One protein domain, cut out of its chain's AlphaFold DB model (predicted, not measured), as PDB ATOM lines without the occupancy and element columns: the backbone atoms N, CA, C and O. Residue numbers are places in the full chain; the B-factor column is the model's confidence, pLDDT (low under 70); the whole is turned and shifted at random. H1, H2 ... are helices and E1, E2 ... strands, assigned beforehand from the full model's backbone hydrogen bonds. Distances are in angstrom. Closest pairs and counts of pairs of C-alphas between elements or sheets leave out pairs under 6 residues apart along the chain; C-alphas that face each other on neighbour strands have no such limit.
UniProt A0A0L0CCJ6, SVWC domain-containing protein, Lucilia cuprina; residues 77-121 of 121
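This is residues 77 to 121 of the 121 residues of the protein "SVWC domain-containing protein" of Lucilia cuprina (UniProt A0A0L0CCJ6). With little regular structure, this is a long two-stranded hairpin, E1 and E2, with one short helix, H1, over one face and a loop reaching beyond each end. The printed part has 45 residues, with H1, E1 and E2 in chain order; the class is mixed, and named elements hold only 17 residues. The whole is a loose rod, radius of gyration of the C-alphas 12.4 A, spanning 39 by 18 by 15 A.

H1, residues 82 to 85, comes closest to E1, residues 96 to 102, at the C-alphas of Leu 83 and Cys 97, 5.6 A apart. The closest C-alphas of H1 and E2, residues 115 to 120, are Pro 82 and Phe 117, 6.7 A apart. E1 and E2 form an antiparallel hairpin at 156 degrees; N 98 and O 118, 2.8 A, are within hydrogen-bond range. H1 is too short for an O i to N i+4 pair; its one O i to N i+3 pair is within range.

H1 begins at C-alpha 82 (-17.516, -7.610, -49.473) and measures 5.4 A. E1 measures 19.3 A and E2 16.9 A, ending at C-alpha 120 (-15.002, -7.047, -60.892).

The C-alphas of Lys 92 and Leu 108 are farthest apart, 39.2 A. The E1 to E2 link, residues 103 to 114, is long. The printed part has no cut, and no printed residue is under 70 in pLDDT.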
ATOM      1  N   SER A  77     -24.085 -16.911 -47.931       88.75
ATOM      2  CA  SER A  77     -25.423 -16.351 -48.158       88.75
ATOM      3  C   SER A  77     -25.916 -15.400 -47.063       88.75
ATOM      4  O   SER A  77     -26.846 -14.641 -47.319       88.75
ATOM      5  N   ALA A  78     -25.343 -15.454 -45.859       89.50
ATOM      6  CA  ALA A  78     -25.681 -14.571 -44.743       89.50
ATOM      7  C   ALA A  78     -24.689 -13.404 -44.586       89.50
ATOM      8  O   ALA A  78     -24.960 -12.466 -43.839       89.50
ATOM      9  N   LEU A  79     -23.547 -13.438 -45.281       89.44
ATOM     10  CA  LEU A  79     -22.551 -12.376 -45.200       89.44
ATOM     11  C   LEU A  79     -23.004 -11.136 -45.978       89.44
ATOM     12  O   LEU A  79     -23.433 -11.226 -47.129       89.44
ATOM     13  N   ALA A  80     -22.800  -9.960 -45.381       90.00
ATOM     14  CA  ALA A  80     -22.895  -8.693 -46.097       90.00
ATOM     15  C   ALA A  80     -21.926  -8.659 -47.292       90.00
ATOM     16  O   ALA A  80     -20.922  -9.378 -47.330       90.00
ATOM     17  N   SER A  81     -22.220  -7.815 -48.284       90.25
ATOM     18  CA  SER A  81     -21.381  -7.685 -49.477       90.25
ATOM     19  C   SER A  81     -19.931  -7.330 -49.104       90.25
ATOM     20  O   SER A  81     -19.716  -6.399 -48.325       90.25
ATOM     21  N   PRO A  82     -18.910  -7.981 -49.704       93.69
ATOM     22  CA  PRO A  82     -17.516  -7.610 -49.473       93.69
ATOM     23  C   PRO A  82     -17.168  -6.221 -50.023       93.69
ATOM     24  O   PRO A  82     -16.071  -5.735 -49.762       93.69
ATOM     25  N   LEU A  83     -18.084  -5.574 -50.755       91.94
ATOM     26  CA  LEU A  83     -17.925  -4.208 -51.249       91.94
ATOM     27  C   LEU A  83     -17.571  -3.223 -50.124       91.94
ATOM     28  O   LEU A  83     -16.743  -2.343 -50.327       91.94
ATOM     29  N   GLU A  84     -18.124  -3.417 -48.923       87.06
ATOM     30  CA  GLU A  84     -17.833  -2.579 -47.749       87.06
ATOM     31  C   GLU A  84     -16.375  -2.680 -47.273       87.06
ATOM     32  O   GLU A  84     -15.900  -1.821 -46.533       87.06
ATOM     33  N   LYS A  85     -15.631  -3.711 -47.705       88.81
ATOM     34  CA  LYS A  85     -14.195  -3.842 -47.421       88.81
ATOM     35  C   LYS A  85     -13.318  -3.003 -48.349       88.81
ATOM     36  O   LYS A  85     -12.127  -2.855 -48.063       88.81
ATOM     37  N   LEU A  86     -13.858  -2.472 -49.446       90.69
ATOM     38  CA  LEU A  86     -13.135  -1.534 -50.298       90.69
ATOM     39  C   LEU A  86     -13.171  -0.143 -49.663       90.69
ATOM     40  O   LEU A  86     -14.233   0.360 -49.307       90.69
ATOM     41  N   LYS A  87     -12.000   0.489 -49.539       86.56
ATOM     42  CA  LYS A  87     -11.898   1.859 -49.015       86.56
ATOM     43  C   LYS A  87     -12.447   2.883 -50.008       86.56
ATOM     44  O   LYS A  87     -13.179   3.778 -49.607       86.56
ATOM     45  N   ASP A  88     -12.146   2.682 -51.291       87.38
ATOM     46  CA  ASP A  88     -12.506   3.583 -52.380       87.38
ATOM     47  C   ASP A  88     -13.022   2.768 -53.574       87.38
ATOM     48  O   ASP A  88     -12.354   1.845 -54.045       87.38
ATOM     49  N   TYR A  89     -14.224   3.088 -54.052       89.69
ATOM     50  CA  TYR A  89     -14.798   2.550 -55.289       89.69
ATOM     51  C   TYR A  89     -15.773   3.567 -55.901       89.69
ATOM     52  O   TYR A  89     -16.304   4.429 -55.193       89.69
ATOM     53  N   ASP A  90     -16.019   3.474 -57.212       90.00
ATOM     54  CA  ASP A  90     -17.012   4.321 -57.877       90.00
ATOM     55  C   ASP A  90     -18.423   3.956 -57.391       90.00
ATOM     56  O   ASP A  90     -18.970   2.914 -57.737       90.00
ATOM     57  N   ARG A  91     -19.041   4.829 -56.591       89.38
ATOM     58  CA  ARG A  91     -20.411   4.613 -56.094       89.38
ATOM     59  C   ARG A  91     -21.461   4.681 -57.198       89.38
ATOM     60  O   ARG A  91     -22.552   4.152 -57.011       89.38
ATOM     61  N   LYS A  92     -21.163   5.351 -58.316       93.56
ATOM     62  CA  LYS A  92     -22.066   5.439 -59.466       93.56
ATOM     63  C   LYS A  92     -22.072   4.131 -60.259       93.56
ATOM     64  O   LYS A  92     -23.128   3.744 -60.747       93.56
ATOM     65  N   ASN A  93     -20.927   3.450 -60.330       91.38
ATOM     66  CA  ASN A  93     -20.758   2.143 -60.970       91.38
ATOM     67  C   ASN A  93     -20.012   1.187 -60.019       91.38
ATOM     68  O   ASN A  93     -18.807   0.974 -60.173       91.38
ATOM     69  N   PRO A  94     -20.690   0.645 -58.989       91.69
ATOM     70  CA  PRO A  94     -20.027  -0.171 -57.983       91.69
ATOM     71  C   PRO A  94     -19.539  -1.501 -58.572       91.69
ATOM     72  O   PRO A  94     -20.294  -2.153 -59.301       91.69
ATOM     73  N   PRO A  95     -18.327  -1.961 -58.210       94.12
ATOM     74  CA  PRO A  95     -17.852  -3.263 -58.636       94.12
ATOM     75  C   PRO A  95     -18.692  -4.370 -58.003       94.12
ATOM     76  O   PRO A  95     -19.152  -4.278 -56.858       94.12
ATOM     77  N   LYS A  96     -18.841  -5.478 -58.724       94.00
ATOM     78  CA  LYS A  96     -19.477  -6.673 -58.174       94.00
ATOM     79  C   LYS A  96     -18.446  -7.459 -57.373       94.00
ATOM     80  O   LYS A  96     -17.558  -8.081 -57.954       94.00
ATOM     81  N   CYS A  97     -18.577  -7.443 -56.050       95.50
ATOM     82  CA  CYS A  97     -17.706  -8.193 -55.150       95.50
ATOM     83  C   CYS A  97     -18.355  -9.501 -54.676       95.50
ATOM     84  O   CYS A  97     -19.549  -9.539 -54.379       95.50
ATOM     85  N   THR A  98     -17.568 -10.573 -54.572       94.81
ATOM     86  CA  THR A  98     -18.024 -11.897 -54.117       94.81
ATOM     87  C   THR A  98     -17.073 -12.493 -53.086       94.81
ATOM     88  O   THR A  98     -15.856 -12.326 -53.186       94.81
ATOM     89  N   TRP A  99     -17.630 -13.171 -52.080       96.25
ATOM     90  CA  TRP A  99     -16.853 -13.952 -51.117       96.25
ATOM     91  C   TRP A  99     -16.327 -15.232 -51.764       96.25
ATOM     92  O   TRP A  99     -17.035 -15.871 -52.538       96.25
ATOM     93  N   GLY A 100     -15.102 -15.604 -51.409       94.00
ATOM     94  CA  GLY A 100     -14.491 -16.884 -51.745       94.00
ATOM     95  C   GLY A 100     -14.230 -17.734 -50.503       94.00
ATOM     96  O   GLY A 100     -14.871 -17.570 -49.460       94.00
ATOM     97  N   ASP A 101     -13.253 -18.628 -50.617       95.06
ATOM     98  CA  ASP A 101     -12.904 -19.592 -49.575       95.06
ATOM     99  C   ASP A 101     -12.219 -18.956 -48.355       95.06
ATOM    100  O   ASP A 101     -11.782 -17.799 -48.371       95.06
ATOM    101  N   PHE A 102     -12.105 -19.738 -47.279       95.38
ATOM    102  CA  PHE A 102     -11.352 -19.358 -46.086       95.38
ATOM    103  C   PHE A 102      -9.873 -19.124 -46.410       95.38
ATOM    104  O   PHE A 102      -9.232 -19.947 -47.060       95.38
ATOM    105  N   LYS A 103      -9.297 -18.037 -45.887       96.25
ATOM    106  CA  LYS A 103      -7.877 -17.703 -46.078       96.25
ATOM    107  C   LYS A 103      -6.941 -18.693 -45.394       96.25
ATOM    108  O   LYS A 103      -5.849 -18.961 -45.883       96.25
ATOM    109  N   ASN A 104      -7.327 -19.181 -44.214       95.44
ATOM    110  CA  ASN A 104      -6.497 -20.077 -43.418       95.44
ATOM    111  C   ASN A 104      -7.352 -21.022 -42.570       95.44
ATOM    112  O   ASN A 104      -7.660 -20.739 -41.413       95.44
ATOM    113  N   THR A 105      -7.659 -22.198 -43.115       94.00
ATOM    114  CA  THR A 105      -8.404 -23.242 -42.398       94.00
ATOM    115  C   THR A 105      -7.617 -23.856 -41.239       94.00
ATOM    116  O   THR A 105      -8.205 -24.548 -40.413       94.00
ATOM    117  N   LYS A 106      -6.299 -23.630 -41.127       93.19
ATOM    118  CA  LYS A 106      -5.479 -24.127 -40.006       93.19
ATOM    119  C   LYS A 106      -5.525 -23.219 -38.777       93.19
ATOM    120  O   LYS A 106      -5.132 -23.670 -37.704       93.19
ATOM    121  N   ALA A 107      -5.975 -21.972 -38.914       93.69
ATOM    122  CA  ALA A 107      -6.170 -21.095 -37.766       93.69
ATOM    123  C   ALA A 107      -7.287 -21.630 -36.851       93.69
ATOM    124  O   ALA A 107      -8.162 -22.380 -37.287       93.69
ATOM    125  N   LEU A 108      -7.244 -21.245 -35.576       92.06
ATOM    126  CA  LEU A 108      -8.323 -21.535 -34.631       92.06
ATOM    127  C   LEU A 108      -9.554 -20.686 -34.960       92.06
ATOM    128  O   LEU A 108      -9.423 -19.576 -35.485       92.06
ATOM    129  N   TYR A 109     -10.737 -21.193 -34.633       93.31
ATOM    130  CA  TYR A 109     -11.954 -20.388 -34.640       93.31
ATOM    131  C   TYR A 109     -11.830 -19.242 -33.608       93.31
ATOM    132  O   TYR A 109     -11.104 -19.383 -32.621       93.31
ATOM    133  N   PRO A 110     -12.425 -18.059 -33.857       93.44
ATOM    134  CA  PRO A 110     -13.074 -17.620 -35.097       93.44
ATOM    135  C   PRO A 110     -12.093 -17.066 -36.148       93.44
ATOM    136  O   PRO A 110     -12.509 -16.621 -37.214       93.44
ATOM    137  N   LYS A 111     -10.775 -17.081 -35.903       94.25
ATOM    138  CA  LYS A 111      -9.781 -16.476 -36.815       94.25
ATOM    139  C   LYS A 111      -9.748 -17.125 -38.199       94.25
ATOM    140  O   LYS A 111      -9.463 -16.450 -39.184       94.25
ATOM    141  N   CYS A 112     -10.048 -18.416 -38.301       95.06
ATOM    142  CA  CYS A 112     -10.139 -19.089 -39.597       95.06
ATOM    143  C   CYS A 112     -11.343 -18.636 -40.454       95.06
ATOM    144  O   CYS A 112     -11.381 -18.985 -41.631       95.06
ATOM    145  N   CYS A 113     -12.294 -17.858 -39.907       94.69
ATOM    146  CA  CYS A 113     -13.488 -17.401 -40.629       94.69
ATOM    147  C   CYS A 113     -13.197 -16.301 -41.651       94.69
ATOM    148  O   CYS A 113     -14.063 -15.953 -42.458       94.69
ATOM    149  N   GLU A 114     -11.987 -15.739 -41.643       93.94
ATOM    150  CA  GLU A 114     -11.573 -14.809 -42.680       93.94
ATOM    151  C   GLU A 114     -11.591 -15.472 -44.057       93.94
ATOM    152  O   GLU A 114     -10.987 -16.522 -44.266       93.94
ATOM    153  N   ARG A 115     -12.228 -14.807 -45.023       95.00
ATOM    154  CA  ARG A 115     -12.360 -15.279 -46.402       95.00
ATOM    155  C   ARG A 115     -11.631 -14.392 -47.399       95.00
ATOM    156  O   ARG A 115     -11.457 -13.188 -47.174       95.00
ATOM    157  N   HIS A 116     -11.219 -14.994 -48.506       95.94
ATOM    158  CA  HIS A 116     -10.878 -14.261 -49.717       95.94
ATOM    159  C   HIS A 116     -12.131 -13.582 -50.283       95.94
ATOM    160  O   HIS A 116     -13.259 -13.997 -50.020       95.94
ATOM    161  N   PHE A 117     -11.938 -12.524 -51.062       96.38
ATOM    162  CA  PHE A 117     -12.997 -11.940 -51.875       96.38
ATOM    163  C   PHE A 117     -12.395 -11.399 -53.169       96.38
ATOM    164  O   PHE A 117     -11.211 -11.062 -53.216       96.38
ATOM    165  N   THR A 118     -13.209 -11.337 -54.214       95.44
ATOM    166  CA  THR A 118     -12.827 -10.771 -55.512       95.44
ATOM    167  C   THR A 118     -13.847  -9.726 -55.926       95.44
ATOM    168  O   THR A 118     -15.017  -9.845 -55.567       95.44
ATOM    169  N   CYS A 119     -13.404  -8.704 -56.654       95.44
ATOM    170  CA  CYS A 119     -14.256  -7.643 -57.178       95.44
ATOM    171  C   CYS A 119     -13.987  -7.471 -58.672       95.44
ATOM    172  O   CYS A 119     -12.829  -7.445 -59.090       95.44
ATOM    173  N   VAL A 120     -15.056  -7.355 -59.457       93.12
ATOM    174  CA  VAL A 120     -15.002  -7.047 -60.892       93.12
ATOM    175  C   VAL A 120     -15.510  -5.621 -61.085       93.12
ATOM    176  O   VAL A 120     -16.607  -5.316 -60.613       93.12
ATOM    177  N   PHE A 121     -14.687  -4.781 -61.716       88.44
ATOM    178  CA  PHE A 121     -14.910  -3.347 -61.940       88.44
ATOM    179  C   PHE A 121     -15.526  -3.077 -63.310       88.44
ATOM    180  O   PHE A 121     -15.182  -3.823 -64.257       88.44
TER     181      PHE A 121